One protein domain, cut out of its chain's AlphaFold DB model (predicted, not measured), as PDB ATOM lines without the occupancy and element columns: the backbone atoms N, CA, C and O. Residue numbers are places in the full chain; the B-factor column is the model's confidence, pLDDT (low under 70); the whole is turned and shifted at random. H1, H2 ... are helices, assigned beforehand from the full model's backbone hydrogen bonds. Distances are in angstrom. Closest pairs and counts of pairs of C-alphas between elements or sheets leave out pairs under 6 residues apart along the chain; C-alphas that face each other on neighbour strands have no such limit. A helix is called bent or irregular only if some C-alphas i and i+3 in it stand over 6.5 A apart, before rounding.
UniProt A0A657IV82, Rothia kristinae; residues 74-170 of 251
ATOM      1  N   PHE A  74     138.850  15.109  44.127       73.38
ATOM      2  CA  PHE A  74     138.426  16.421  44.604       73.38
ATOM      3  C   PHE A  74     139.252  17.554  43.976       73.38
ATOM      4  O   PHE A  74     138.702  18.557  43.510       73.38
ATOM      5  N   LYS A  75     140.584  17.397  43.889       72.12
ATOM      6  CA  LYS A  75     141.440  18.370  43.188       72.12
ATOM      7  C   LYS A  75     141.166  18.378  41.689       72.12
ATOM      8  O   LYS A  75     141.135  19.457  41.109       72.12
ATOM      9  N   ALA A  76     140.955  17.228  41.057       68.19
ATOM     10  CA  ALA A  76     140.644  17.131  39.634       68.19
ATOM     11  C   ALA A  76     139.291  17.775  39.304       68.19
ATOM     12  O   ALA A  76     139.179  18.464  38.287       68.19
ATOM     13  N   ALA A  77     138.304  17.631  40.193       64.38
ATOM     14  CA  ALA A  77     137.047  18.353  40.117       64.38
ATOM     15  C   ALA A  77     137.294  19.872  40.149       64.38
ATOM     16  O   ALA A  77     136.773  20.584  39.302       64.38
ATOM     17  N   GLY A  78     138.158  20.383  41.031       59.19
ATOM     18  CA  GLY A  78     138.469  21.819  41.111       59.19
ATOM     19  C   GLY A  78     139.411  22.386  40.028       59.19
ATOM     20  O   GLY A  78     139.287  23.551  39.657       59.19
ATOM     21  N   ALA A  79     140.369  21.603  39.520       53.31
ATOM     22  CA  ALA A  79     141.556  22.111  38.813       53.31
ATOM     23  C   ALA A  79     141.362  22.413  37.317       53.31
ATOM     24  O   ALA A  79     142.187  23.099  36.713       53.31
ATOM     25  N   ARG A  80     140.281  21.935  36.690       50.56
ATOM     26  CA  ARG A  80     139.944  22.263  35.297       50.56
ATOM     27  C   ARG A  80     138.670  23.092  35.264       50.56
ATOM     28  O   ARG A  80     137.573  22.554  35.135       50.56
ATOM     29  N   ALA A  81     138.815  24.414  35.309       52.75
ATOM     30  CA  ALA A  81     137.754  25.347  34.933       52.75
ATOM     31  C   ALA A  81     137.478  25.247  33.419       52.75
ATOM     32  O   ALA A  81     137.786  26.147  32.646       52.75
ATOM     33  N   VAL A  82     136.940  24.116  32.972       59.97
ATOM     34  CA  VAL A  82     136.494  23.901  31.598       59.97
ATOM     35  C   VAL A  82     134.976  23.791  31.655       59.97
ATOM     36  O   VAL A  82     134.447  22.858  32.259       59.97
ATOM     37  N   GLY A  83     134.283  24.780  31.086       70.50
ATOM     38  CA  GLY A  83     132.829  24.757  30.874       70.50
ATOM     39  C   GLY A  83     132.004  25.855  31.558       70.50
ATOM     40  O   GLY A  83     130.829  25.970  31.233       70.50
ATOM     41  N   MET A  84     132.574  26.673  32.459       84.69
ATOM     42  CA  MET A  84     131.859  27.804  33.081       84.69
ATOM     43  C   MET A  84     132.574  29.144  32.881       84.69
ATOM     44  O   MET A  84     133.752  29.294  33.222       84.69
ATOM     45  N   ASP A  85     131.839  30.151  32.415       89.44
ATOM     46  CA  ASP A  85     132.287  31.539  32.396       89.44
ATOM     47  C   ASP A  85     132.341  32.148  33.814       89.44
ATOM     48  O   ASP A  85     131.989  31.536  34.829       89.44
ATOM     49  N   ARG A  86     132.843  33.381  33.911       90.19
ATOM     50  CA  ARG A  86     132.990  34.091  35.188       90.19
ATOM     51  C   ARG A  86     131.649  34.377  35.878       90.19
ATOM     52  O   ARG A  86     131.545  34.281  37.100       90.19
ATOM     53  N   GLY A  87     130.626  34.736  35.108       91.69
ATOM     54  CA  GLY A  87     129.283  35.013  35.610       91.69
ATOM     55  C   GLY A  87     128.599  33.751  36.129       91.69
ATOM     56  O   GLY A  87     128.022  33.775  37.213       91.69
ATOM     57  N   GLN A  88     128.722  32.636  35.407       90.38
ATOM     58  CA  GLN A  88     128.260  31.314  35.830       90.38
ATOM     59  C   GLN A  88     128.891  30.910  37.164       90.38
ATOM     60  O   GLN A  88     128.157  30.614  38.105       90.38
ATOM     61  N   ARG A  89     130.224  30.995  37.285       91.88
ATOM     62  CA  ARG A  89     130.938  30.702  38.541       91.88
ATOM     63  C   ARG A  89     130.413  31.535  39.707       91.88
ATOM     64  O   ARG A  89     130.057  30.978  40.742       91.88
ATOM     65  N   ARG A  90     130.273  32.853  39.514       93.19
ATOM     66  CA  ARG A  90     129.738  33.765  40.538       93.19
ATOM     67  C   ARG A  90     128.313  33.401  40.961       93.19
ATOM     68  O   ARG A  90     128.016  33.435  42.152       93.19
ATOM     69  N   ARG A  91     127.440  33.043  40.012       92.56
ATOM     70  CA  ARG A  91     126.059  32.625  40.312       92.56
ATOM     71  C   ARG A  91     126.024  31.350  41.148       92.56
ATOM     72  O   ARG A  91     125.362  31.345  42.178       92.56
ATOM     73  N   VAL A  92     126.767  30.315  40.753       92.69
ATOM     74  CA  VAL A  92     126.806  29.030  41.475       92.69
ATOM     75  C   VAL A  92     127.397  29.195  42.875       92.69
ATOM     76  O   VAL A  92     126.834  28.675  43.836       92.69
ATOM     77  N   SER A  93     128.474  29.980  43.022       93.75
ATOM     78  CA  SER A  93     129.007  30.325  44.349       93.75
ATOM     79  C   SER A  93     127.950  31.013  45.215       93.75
ATOM     80  O   SER A  93     127.788  30.667  46.380       93.75
ATOM     81  N   GLY A  94     127.199  31.961  44.642       94.25
ATOM     82  CA  GLY A  94     126.094  32.630  45.328       94.25
ATOM     83  C   GLY A  94     125.009  31.656  45.786       94.25
ATOM     84  O   GLY A  94     124.652  31.668  46.961       94.25
ATOM     85  N   TRP A  95     124.551  30.768  44.895       94.44
ATOM     86  CA  TRP A  95     123.519  29.766  45.188       94.44
ATOM     87  C   TRP A  95     123.876  28.868  46.370       94.44
ATOM     88  O   TRP A  95     123.008  28.593  47.192       94.44
ATOM     89  N   PHE A  96     125.139  28.461  46.495       93.94
ATOM     90  CA  PHE A  96     125.602  27.660  47.628       93.94
ATOM     91  C   PHE A  96     125.381  28.368  48.970       93.94
ATOM     92  O   PHE A  96     124.687  27.852  49.846       93.94
ATOM     93  N   PHE A  97     125.895  29.592  49.116       93.62
ATOM     94  CA  PHE A  97     125.741  30.349  50.361       93.62
ATOM     95  C   PHE A  97     124.303  30.814  50.598       93.62
ATOM     96  O   PHE A  97     123.844  30.850  51.740       93.62
ATOM     97  N   ASP A  98     123.582  31.185  49.538       94.50
ATOM     98  CA  ASP A  98     122.180  31.582  49.630       94.50
ATOM     99  C   ASP A  98     121.298  30.398  50.052       94.50
ATOM    100  O   ASP A  98     120.404  30.586  50.877       94.50
ATOM    101  N   GLY A  99     121.590  29.187  49.570       95.44
ATOM    102  CA  GLY A  99     120.907  27.960  49.969       95.44
ATOM    103  C   GLY A  99     121.117  27.630  51.443       95.44
ATOM    104  O   GLY A  99     120.138  27.505  52.176       95.44
ATOM    105  N   ILE A 100     122.373  27.604  51.907       92.88
ATOM    106  CA  ILE A 100     122.698  27.375  53.328       92.88
ATOM    107  C   ILE A 100     122.006  28.416  54.213       92.88
ATOM    108  O   ILE A 100     121.381  28.078  55.216       92.88
ATOM    109  N   ARG A 101     122.069  29.697  53.830       92.94
ATOM    110  CA  ARG A 101     121.439  30.780  54.595       92.94
ATOM    111  C   ARG A 101     119.915  30.663  54.622       92.94
ATOM    112  O   ARG A 101     119.313  30.998  55.639       92.94
ATOM    113  N   THR A 102     119.293  30.247  53.521       96.69
ATOM    114  CA  THR A 102     117.832  30.096  53.441       96.69
ATOM    115  C   THR A 102     117.371  28.958  54.338       96.69
ATOM    116  O   THR A 102     116.501  29.189  55.180       96.69
ATOM    117  N   LEU A 103     118.038  27.803  54.263       95.19
ATOM    118  CA  LEU A 103     117.792  26.686  55.170       95.19
ATOM    119  C   LEU A 103     117.934  27.131  56.633       95.19
ATOM    120  O   LEU A 103     117.018  26.937  57.425       95.19
ATOM    121  N   ALA A 104     119.030  27.810  56.981       92.69
ATOM    122  CA  ALA A 104     119.293  28.232  58.356       92.69
ATOM    123  C   ALA A 104     118.283  29.256  58.908       92.69
ATOM    124  O   ALA A 104     118.016  29.270  60.105       92.69
ATOM    125  N   ARG A 105     117.741  30.147  58.065       95.19
ATOM    126  CA  ARG A 105     116.834  31.223  58.512       95.19
ATOM    127  C   ARG A 105     115.359  30.863  58.449       95.19
ATOM    128  O   ARG A 105     114.579  31.416  59.214       95.19
ATOM    129  N   THR A 106     114.976  30.027  57.491       96.81
ATOM    130  CA  THR A 106     113.564  29.773  57.165       96.81
ATOM    131  C   THR A 106     113.180  28.304  57.286       96.81
ATOM    132  O   THR A 106     111.995  27.995  57.284       96.81
ATOM    133  N   GLY A 107     114.158  27.401  57.389       95.50
ATOM    134  CA  GLY A 107     113.927  25.961  57.344       95.50
ATOM    135  C   GLY A 107     113.628  25.418  55.945       95.50
ATOM    136  O   GLY A 107     113.433  24.215  55.824       95.50
ATOM    137  N   ASP A 108     113.602  26.255  54.899       96.44
ATOM    138  CA  ASP A 108     113.334  25.825  53.522       96.44
ATOM    139  C   ASP A 108     114.578  25.174  52.877       96.44
ATOM    140  O   ASP A 108     115.583  25.864  52.649       96.44
ATOM    141  N   PRO A 109     114.539  23.862  52.563       95.19
ATOM    142  CA  PRO A 109     115.652  23.162  51.932       95.19
ATOM    143  C   PRO A 109     115.652  23.285  50.401       95.19
ATOM    144  O   PRO A 109     116.640  22.917  49.765       95.19
ATOM    145  N   GLU A 110     114.580  23.783  49.782       96.56
ATOM    146  CA  GLU A 110     114.386  23.729  48.329       96.56
ATOM    147  C   GLU A 110     115.503  24.418  47.521       96.56
ATOM    148  O   GLU A 110     115.946  23.873  46.505       96.56
ATOM    149  N   PRO A 111     116.055  25.577  47.933       96.88
ATOM    150  CA  PRO A 111     117.202  26.159  47.239       96.88
ATOM    151  C   PRO A 111     118.437  25.248  47.226       96.88
ATOM    152  O   PRO A 111     119.155  25.219  46.225       96.88
ATOM    153  N   LEU A 112     118.678  24.496  48.307       95.31
ATOM    154  CA  LEU A 112     119.775  23.530  48.369       95.31
ATOM    155  C   LEU A 112     119.486  22.307  47.506       95.31
ATOM    156  O   LEU A 112     120.396  21.861  46.816       95.31
ATOM    157  N   TRP A 113     118.245  21.815  47.472       96.56
ATOM    158  CA  TRP A 113     117.879  20.713  46.581       96.56
ATOM    159  C   TRP A 113     118.058  21.068  45.112       96.56
ATOM    160  O   TRP A 113     118.675  20.306  44.373       96.56
ATOM    161  N   ARG A 114     117.631  22.265  44.696       96.56
ATOM    162  CA  ARG A 114     117.860  22.739  43.322       96.56
ATOM    163  C   ARG A 114     119.341  22.849  42.985       96.56
ATOM    164  O   ARG A 114     119.739  22.495  41.878       96.56
ATOM    165  N   LEU A 115     120.163  23.329  43.920       95.31
ATOM    166  CA  LEU A 115     121.611  23.370  43.728       95.31
ATOM    167  C   LEU A 115     122.214  21.962  43.661       95.31
ATOM    168  O   LEU A 115     123.068  21.713  42.812       95.31
ATOM    169  N   TYR A 116     121.778  21.059  44.539       95.81
ATOM    170  CA  TYR A 116     122.210  19.670  44.549       95.81
ATOM    171  C   TYR A 116     121.904  19.007  43.209       95.81
ATOM    172  O   TYR A 116     122.833  18.555  42.549       95.81
ATOM    173  N   ASP A 117     120.658  19.052  42.746       95.88
ATOM    174  CA  ASP A 117     120.266  18.420  41.486       95.88
ATOM    175  C   ASP A 117     120.940  19.052  40.277       95.88
ATOM    176  O   ASP A 117     121.390  18.353  39.381       95.88
ATOM    177  N   ALA A 118     121.029  20.381  40.223       94.31
ATOM    178  CA  ALA A 118     121.617  21.035  39.066       94.31
ATOM    179  C   ALA A 118     123.146  20.888  39.032       94.31
ATOM    180  O   ALA A 118     123.719  20.899  37.942       94.31
ATOM    181  N   GLY A 119     123.795  20.783  40.199       92.00
ATOM    182  CA  GLY A 119     125.225  21.036  40.365       92.00
ATOM    183  C   GLY A 119     126.073  19.904  40.953       92.00
ATOM    184  O   GLY A 119     127.239  19.761  40.579       92.00
ATOM    185  N   PHE A 120     125.540  19.133  41.898       92.81
ATOM    186  CA  PHE A 120     126.323  18.178  42.692       92.81
ATOM    187  C   PHE A 120     125.933  16.722  42.441       92.81
ATOM    188  O   PHE A 120     126.814  15.866  42.412       92.81
ATOM    189  N   ASN A 121     124.646  16.461  42.217       94.62
ATOM    190  CA  ASN A 121     124.073  15.139  42.030       94.62
ATOM    191  C   ASN A 121     124.601  14.486  40.739       94.62
ATOM    192  O   ASN A 121     124.303  14.975  39.646       94.62
ATOM    193  N   PRO A 122     125.328  13.359  40.811       91.19
ATOM    194  CA  PRO A 122     125.899  12.722  39.626       91.19
ATOM    195  C   PRO A 122     124.866  12.274  38.580       91.19
ATOM    196  O   PRO A 122     125.223  12.143  37.409       91.19
ATOM    197  N   ARG A 123     123.604  12.045  38.973       92.75
ATOM    198  CA  ARG A 123     122.524  11.585  38.080       92.75
ATOM    199  C   ARG A 123     121.847  12.713  37.318       92.75
ATOM    200  O   ARG A 123     121.410  12.494  36.192       92.75
ATOM    201  N   THR A 124     121.692  13.873  37.950       94.38
ATOM    202  CA  THR A 124     120.823  14.956  37.455       94.38
ATOM    203  C   THR A 124     121.581  16.232  37.109       94.38
ATOM    204  O   THR A 124     121.029  17.083  36.406       94.38
ATOM    205  N   ARG A 125     122.847  16.356  37.533       91.69
ATOM    206  CA  ARG A 125     123.644  17.566  37.315       91.69
ATOM    207  C   ARG A 125     123.704  17.955  35.846       91.69
ATOM    208  O   ARG A 125     124.061  17.176  34.967       91.69
ATOM    209  N   THR A 126     123.404  19.222  35.604       89.94
ATOM    210  CA  THR A 126     123.577  19.894  34.308       89.94
ATOM    211  C   THR A 126     124.811  20.789  34.311       89.94
ATOM    212  O   THR A 126     125.258  21.253  33.262       89.94
ATOM    213  N   MET A 127     125.382  21.025  35.493       88.38
ATOM    214  CA  MET A 127     126.607  21.773  35.687       88.38
ATOM    215  C   MET A 127     127.474  21.103  36.753       88.38
ATOM    216  O   MET A 127     126.976  20.481  37.680       88.38
ATOM    217  N   GLU A 128     128.788  21.251  36.649       86.75
ATOM    218  CA  GLU A 128     129.723  20.644  37.596       86.75
ATOM    219  C   GLU A 128     130.037  21.634  38.733       86.75
ATOM    220  O   GLU A 128     131.031  22.363  38.680       86.75
ATOM    221  N   ALA A 129     129.180  21.711  39.756       89.94
ATOM    222  CA  ALA A 129     129.326  22.699  40.834       89.94
ATOM    223  C   ALA A 129     130.576  22.469  41.699       89.94
ATOM    224  O   ALA A 129     131.165  23.438  42.180       89.94
ATOM    225  N   TRP A 130     131.061  21.225  41.806       88.50
ATOM    226  CA  TRP A 130     132.337  20.903  42.462       88.50
ATOM    227  C   TRP A 130     133.525  21.691  41.881       88.50
ATOM    228  O   TRP A 130     134.465  22.012  42.605       88.50
ATOM    229  N   ARG A 131     133.468  22.085  40.599       84.31
ATOM    230  CA  ARG A 131     134.548  22.847  39.944       84.31
ATOM    231  C   ARG A 131     134.652  24.285  40.421       84.31
ATOM    232  O   ARG A 131     135.705  24.904  40.302       84.31
ATOM    233  N   VAL A 132     133.561  24.838  40.947       87.00
ATOM    234  CA  VAL A 132     133.511  26.236  41.386       87.00
ATOM    235  C   VAL A 132     134.377  26.451  42.629       87.00
ATOM    236  O   VAL A 132     134.904  27.545  42.810       87.00
ATOM    237  N   LEU A 133     134.629  25.401  43.413       83.19
ATOM    238  CA  LEU A 133     135.413  25.449  44.649       83.19
ATOM    239  C   LEU A 133     136.833  25.996  44.476       83.19
ATOM    240  O   LEU A 133     137.323  26.715  45.342       83.19
ATOM    241  N   GLY A 134     137.480  25.698  43.346       80.31
ATOM    242  CA  GLY A 134     138.842  26.152  43.043       80.31
ATOM    243  C   GLY A 134     138.930  27.563  42.451       80.31
ATOM    244  O   GLY A 134     140.007  27.986  42.038       80.31
ATOM    245  N   THR A 135     137.810  28.284  42.337       86.75
ATOM    246  CA  THR A 135     137.731  29.536  41.571       86.75
ATOM    247  C   THR A 135     137.840  30.779  42.453       86.75
ATOM    248  O   THR A 135     137.432  30.793  43.616       86.75
ATOM    249  N   GLN A 136     138.337  31.875  41.873       89.00
ATOM    250  CA  GLN A 136     138.390  33.175  42.548       89.00
ATOM    251  C   GLN A 136     136.992  33.673  42.945       89.00
ATOM    252  O   GLN A 136     136.839  34.309  43.987       89.00
ATOM    253  N   GLU A 137     135.966  33.390  42.139       92.50
ATOM    254  CA  GLU A 137     134.580  33.775  42.422       92.50
ATOM    255  C   GLU A 137     134.063  33.117  43.703       92.50
ATOM    256  O   GLU A 137     133.448  33.794  44.529       92.50
ATOM    257  N   PHE A 138     134.373  31.834  43.904       91.00
ATOM    258  CA  PHE A 138     134.003  31.125  45.123       91.00
ATOM    259  C   PHE A 138     134.743  31.671  46.336       91.00
ATOM    260  O   PHE A 138     134.108  31.984  47.336       91.00
ATOM    261  N   MET A 139     136.054  31.898  46.229       89.31
ATOM    262  CA  MET A 139     136.828  32.503  47.319       89.31
ATOM    263  C   MET A 139     136.373  33.928  47.656       89.31
ATOM    264  O   MET A 139     136.387  34.331  48.820       89.31
ATOM    265  N   THR A 140     135.918  34.684  46.656       91.56
ATOM    266  CA  THR A 140     135.310  36.003  46.871       91.56
ATOM    267  C   THR A 140     134.002  35.861  47.648       91.56
ATOM    268  O   THR A 140     133.814  36.555  48.643       91.56
ATOM    269  N   ALA A 141     133.140  34.916  47.261       92.44
ATOM    270  CA  ALA A 141     131.901  34.631  47.979       92.44
ATOM    271  C   ALA A 141     132.160  34.144  49.416       92.44
ATOM    272  O   ALA A 141     131.520  34.640  50.336       92.44
ATOM    273  N   VAL A 142     133.133  33.255  49.634       91.19
ATOM    274  CA  VAL A 142     133.583  32.818  50.966       91.19
ATOM    275  C   VAL A 142     133.956  34.029  51.822       91.19
ATOM    276  O   VAL A 142     133.400  34.215  52.903       91.19
ATOM    277  N   ARG A 143     134.839  34.899  51.316       88.19
ATOM    278  CA  ARG A 143     135.291  36.095  52.039       88.19
ATOM    279  C   ARG A 143     134.144  37.052  52.354       88.19
ATOM    280  O   ARG A 143     134.095  37.596  53.449       88.19
ATOM    281  N   GLU A 144     133.243  37.290  51.406       89.75
ATOM    282  CA  GLU A 144     132.122  38.219  51.586       89.75
ATOM    283  C   GLU A 144     131.050  37.668  52.529       89.75
ATOM    284  O   GLU A 144     130.508  38.413  53.345       89.75
ATOM    285  N   ARG A 145     130.726  36.374  52.417       89.81
ATOM    286  CA  ARG A 145     129.601  35.750  53.127       89.81
ATOM    287  C   ARG A 145     129.976  35.215  54.507       89.81
ATOM    288  O   ARG A 145     129.084  35.109  55.343       89.81
ATOM    289  N   LEU A 146     131.251  34.911  54.753       87.50
ATOM    290  CA  LEU A 146     131.749  34.398  56.037       87.50
ATOM    291  C   LEU A 146     132.570  35.425  56.837       87.50
ATOM    292  O   LEU A 146     133.073  35.097  57.908       87.50
ATOM    293  N   SER A 147     132.675  36.679  56.378       81.25
ATOM    294  CA  SER A 147     133.424  37.745  57.073       81.25
ATOM    295  C   SER A 147     132.977  37.990  58.520       81.25
ATOM    296  O   SER A 147     133.778  38.418  59.346       81.25
ATOM    297  N   GLY A 148     131.714  37.696  58.843       81.19
ATOM    298  CA  GLY A 148     131.154  37.848  60.187       81.19
ATOM    299  C   GLY A 148     131.585  36.783  61.202       81.19
ATOM    300  O   GLY A 148     131.228  36.912  62.366       81.19
ATOM    301  N   LEU A 149     132.329  35.745  60.794       82.31
ATOM    302  CA  LEU A 149     132.764  34.665  61.693       82.31
ATOM    303  C   LEU A 149     133.980  35.029  62.560       82.31
ATOM    304  O   LEU A 149     134.331  34.268  63.454       82.31
ATOM    305  N   GLY A 150     134.647  36.159  62.299       85.44
ATOM    306  CA  GLY A 150     135.842  36.567  63.051       85.44
ATOM    307  C   GLY A 150     137.084  35.700  62.803       85.44
ATOM    308  O   GLY A 150     138.075  35.850  63.511       85.44
ATOM    309  N   LEU A 151     137.044  34.815  61.803       87.62
ATOM    310  CA  LEU A 151     138.158  33.953  61.405       87.62
ATOM    311  C   LEU A 151     139.141  34.698  60.494       87.62
ATOM    312  O   LEU A 151     138.756  35.556  59.693       87.62
ATOM    313  N   SER A 152     140.417  34.323  60.554       89.25
ATOM    314  CA  SER A 152     141.405  34.753  59.565       89.25
ATOM    315  C   SER A 152     141.082  34.191  58.173       89.25
ATOM    316  O   SER A 152     140.329  33.226  58.009       89.25
ATOM    317  N   LEU A 153     141.692  34.778  57.136       83.94
ATOM    318  CA  LEU A 153     141.554  34.276  55.765       83.94
ATOM    319  C   LEU A 153     141.995  32.808  55.655       83.94
ATOM    320  O   LEU A 153     141.323  32.017  54.995       83.94
ATOM    321  N   SER A 154     143.102  32.454  56.313       87.81
ATOM    322  CA  SER A 154     143.645  31.096  56.308       87.81
ATOM    323  C   SER A 154     142.692  30.109  56.979       87.81
ATOM    324  O   SER A 154     142.392  29.074  56.396       87.81
ATOM    325  N   GLU A 155     142.171  30.437  58.165       90.06
ATOM    326  CA  GLU A 155     141.207  29.581  58.874       90.06
ATOM    327  C   GLU A 155     139.925  29.394  58.064       90.06
ATOM    328  O   GLU A 155     139.463  28.271  57.893       90.06
ATOM    329  N   THR A 156     139.397  30.475  57.488       88.19
ATOM    330  CA  THR A 156     138.196  30.416  56.643       88.19
ATOM    331  C   THR A 156     138.419  29.521  55.421       88.19
ATOM    332  O   THR A 156     137.538  28.749  55.045       88.19
ATOM    333  N   PHE A 157     139.597  29.604  54.797       86.38
ATOM    334  CA  PHE A 157     139.946  28.760  53.657       86.38
ATOM    335  C   PHE A 157     139.969  27.276  54.033       86.38
ATOM    336  O   PHE A 157     139.316  26.480  53.357       86.38
ATOM    337  N   TRP A 158     140.682  26.903  55.103       86.12
ATOM    338  CA  TRP A 158     140.758  25.505  55.540       86.12
ATOM    339  C   TRP A 158     139.388  24.975  55.964       86.12
ATOM    340  O   TRP A 158     139.000  23.908  55.502       86.12
ATOM    341  N   LEU A 159     138.613  25.764  56.714       89.38
ATOM    342  CA  LEU A 159     137.253  25.411  57.125       89.38
ATOM    343  C   LEU A 159     136.366  25.061  55.925       89.38
ATOM    344  O   LEU A 159     135.745  24.000  55.887       89.38
ATOM    345  N   VAL A 160     136.312  25.943  54.924       89.38
ATOM    346  CA  VAL A 160     135.473  25.718  53.740       89.38
ATOM    347  C   VAL A 160     136.005  24.555  52.908       89.38
ATOM    348  O   VAL A 160     135.219  23.754  52.410       89.38
ATOM    349  N   ARG A 161     137.327  24.433  52.756       87.00
ATOM    350  CA  ARG A 161     137.940  23.323  52.021       87.00
ATOM    351  C   ARG A 161     137.597  21.976  52.660       87.00
ATOM    352  O   ARG A 161     137.219  21.058  51.938       87.00
ATOM    353  N   ASP A 162     137.702  21.874  53.980       88.62
ATOM    354  CA  ASP A 162     137.445  20.640  54.725       88.62
ATOM    355  C   ASP A 162     135.957  20.283  54.674       88.62
ATOM    356  O   ASP A 162     135.602  19.154  54.333       88.62
ATOM    357  N   PHE A 163     135.081  21.274  54.875       91.06
ATOM    358  CA  PHE A 163     133.637  21.111  54.714       91.06
ATOM    359  C   PHE A 163     133.268  20.594  53.317       91.06
ATOM    360  O   PHE A 163     132.531  19.618  53.175       91.06
ATOM    361  N   MET A 164     133.811  21.214  52.267       90.88
ATOM    362  CA  MET A 164     133.524  20.807  50.892       90.88
ATOM    363  C   MET A 164     134.127  19.447  50.537       90.88
ATOM    364  O   MET A 164     133.518  18.715  49.761       90.88
ATOM    365  N   SER A 165     135.285  19.093  51.099       91.06
ATOM    366  CA  SER A 165     135.884  17.766  50.932       91.06
ATOM    367  C   SER A 165     134.985  16.675  51.512       91.06
ATOM    368  O   SER A 165     134.773  15.651  50.870       91.06
ATOM    369  N   ILE A 166     134.422  16.904  52.702       93.44
ATOM    370  CA  ILE A 166     133.488  15.968  53.338       93.44
ATOM    371  C   ILE A 166     132.205  15.848  52.511       93.44
ATOM    372  O   ILE A 166     131.760  14.738  52.226       93.44
ATOM    373  N   LEU A 167     131.634  16.970  52.060       94.12
ATOM    374  CA  LEU A 167     130.470  16.928  51.173       94.12
ATOM    375  C   LEU A 167     130.759  16.151  49.886       94.12
ATOM    376  O   LEU A 167     129.902  15.395  49.438       94.12
ATOM    377  N   TYR A 168     131.947  16.319  49.301       93.38
ATOM    378  CA  TYR A 168     132.351  15.573  48.113       93.38
ATOM    379  C   TYR A 168     132.378  14.069  48.386       93.38
ATOM    380  O   TYR A 168     131.727  13.320  47.668       93.38
ATOM    381  N   ALA A 169     133.037  13.633  49.463       93.81
ATOM    382  CA  ALA A 169     133.095  12.221  49.840       93.81
ATOM    383  C   ALA A 169     131.702  11.582  50.010       93.81
ATOM    384  O   ALA A 169     131.505  10.415  49.680       93.81
ATOM    385  N   LEU A 170     130.727  12.349  50.507       95.81
ATOM    386  CA  LEU A 170     129.370  11.863  50.771       95.81
ATOM    387  C   LEU A 170     128.448  11.900  49.543       95.81
ATOM    388  O   LEU A 170     127.530  11.087  49.457       95.81
TER     389      LEU A 170
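What this domain is: This is residues 74 to 170 of the 251 residues of a protein of Rothia kristinae (UniProt A0A657IV82). The long helix H2 has H3 folded back along it as a hairpin partner and H5 packed beside it, running the same way, while short H4 crosses near the first residues of H2 with H1 packed on it. H6 turns back after H5 as a long arm that touches H5 with residues 153 to 160 and passes near H4 and H1. The printed part has 97 residues with six named helices, H1 to H6 in that order, and no named strand; the class is all helix. It is compact, with a radius of gyration of the C-alphas of 13.0 A and spans of 37 by 32 by 27 A.

Where its parts are: H1 takes residues 74 to 79 and begins at C-alpha 74, at (138.426, 16.421, 44.604). H2, residues 86 to 106, is the longest by residues, 29.6 A from first to last C-alpha, and begins at (132.990, 34.091, 35.188). H3 takes residues 110 to 120, 14.3 A, and H4 residues 129 to 134. H5, residues 136 to 149, 20.0 A, is irregular, with C-alphas 145 and 148 7.5 A apart. H6, residues 153 to 170, is 26.0 A long and ends at C-alpha 170, at (129.370, 11.863, 50.771).

How they stand to each other: H2 and H4 are the hubs, each touching three helices, and helix packing is mostly crossed. H2 touches H3 with residues 95 to 103 alone; they form a helical hairpin, opposite ways at 37 degrees, only just a steep tilt, and their closest C-alphas, Gly 99 and Leu 112, are 4.8 A apart. H2 touches H5 at a shallow tilt of 28 degrees, the same way, with C-alphas Ser 93 and Phe 138 closest at 5.1 A. H2 touches H4 with residues 89 to 93 alone, only just about perpendicular at 72 degrees, closest at C-alphas Arg 89 and Val 132, 5.9 A. H4 also touches H3, closest at C-alphas Gly 119 and Ala 129, 4.5 A, and H1, closest at C-alphas Gly 78 and Arg 131, 4.2 A. H5 and H6 touch, closest at C-alphas Arg 143 and Leu 153, 7.5 A, and are only just about perpendicular at 70.0 degrees. H6 is apart from H2 and H3. In H1, H2, H3 and H6 every O i to N i+4 pair is within hydrogen-bond range; in H5 8 of 10 are, and in H4 0 of 2, beside 2 of 3 O i to N i+3 pairs.

The domain as a whole: The two C-alphas farthest apart, those of Arg 123 and Gly 150, are 37.7 A from each other. The printed part has no cut and no long link. The mean pLDDT of the printed part is 88.1; residues 76 to 82, of which 76 to 79 belong to H1, are under 70.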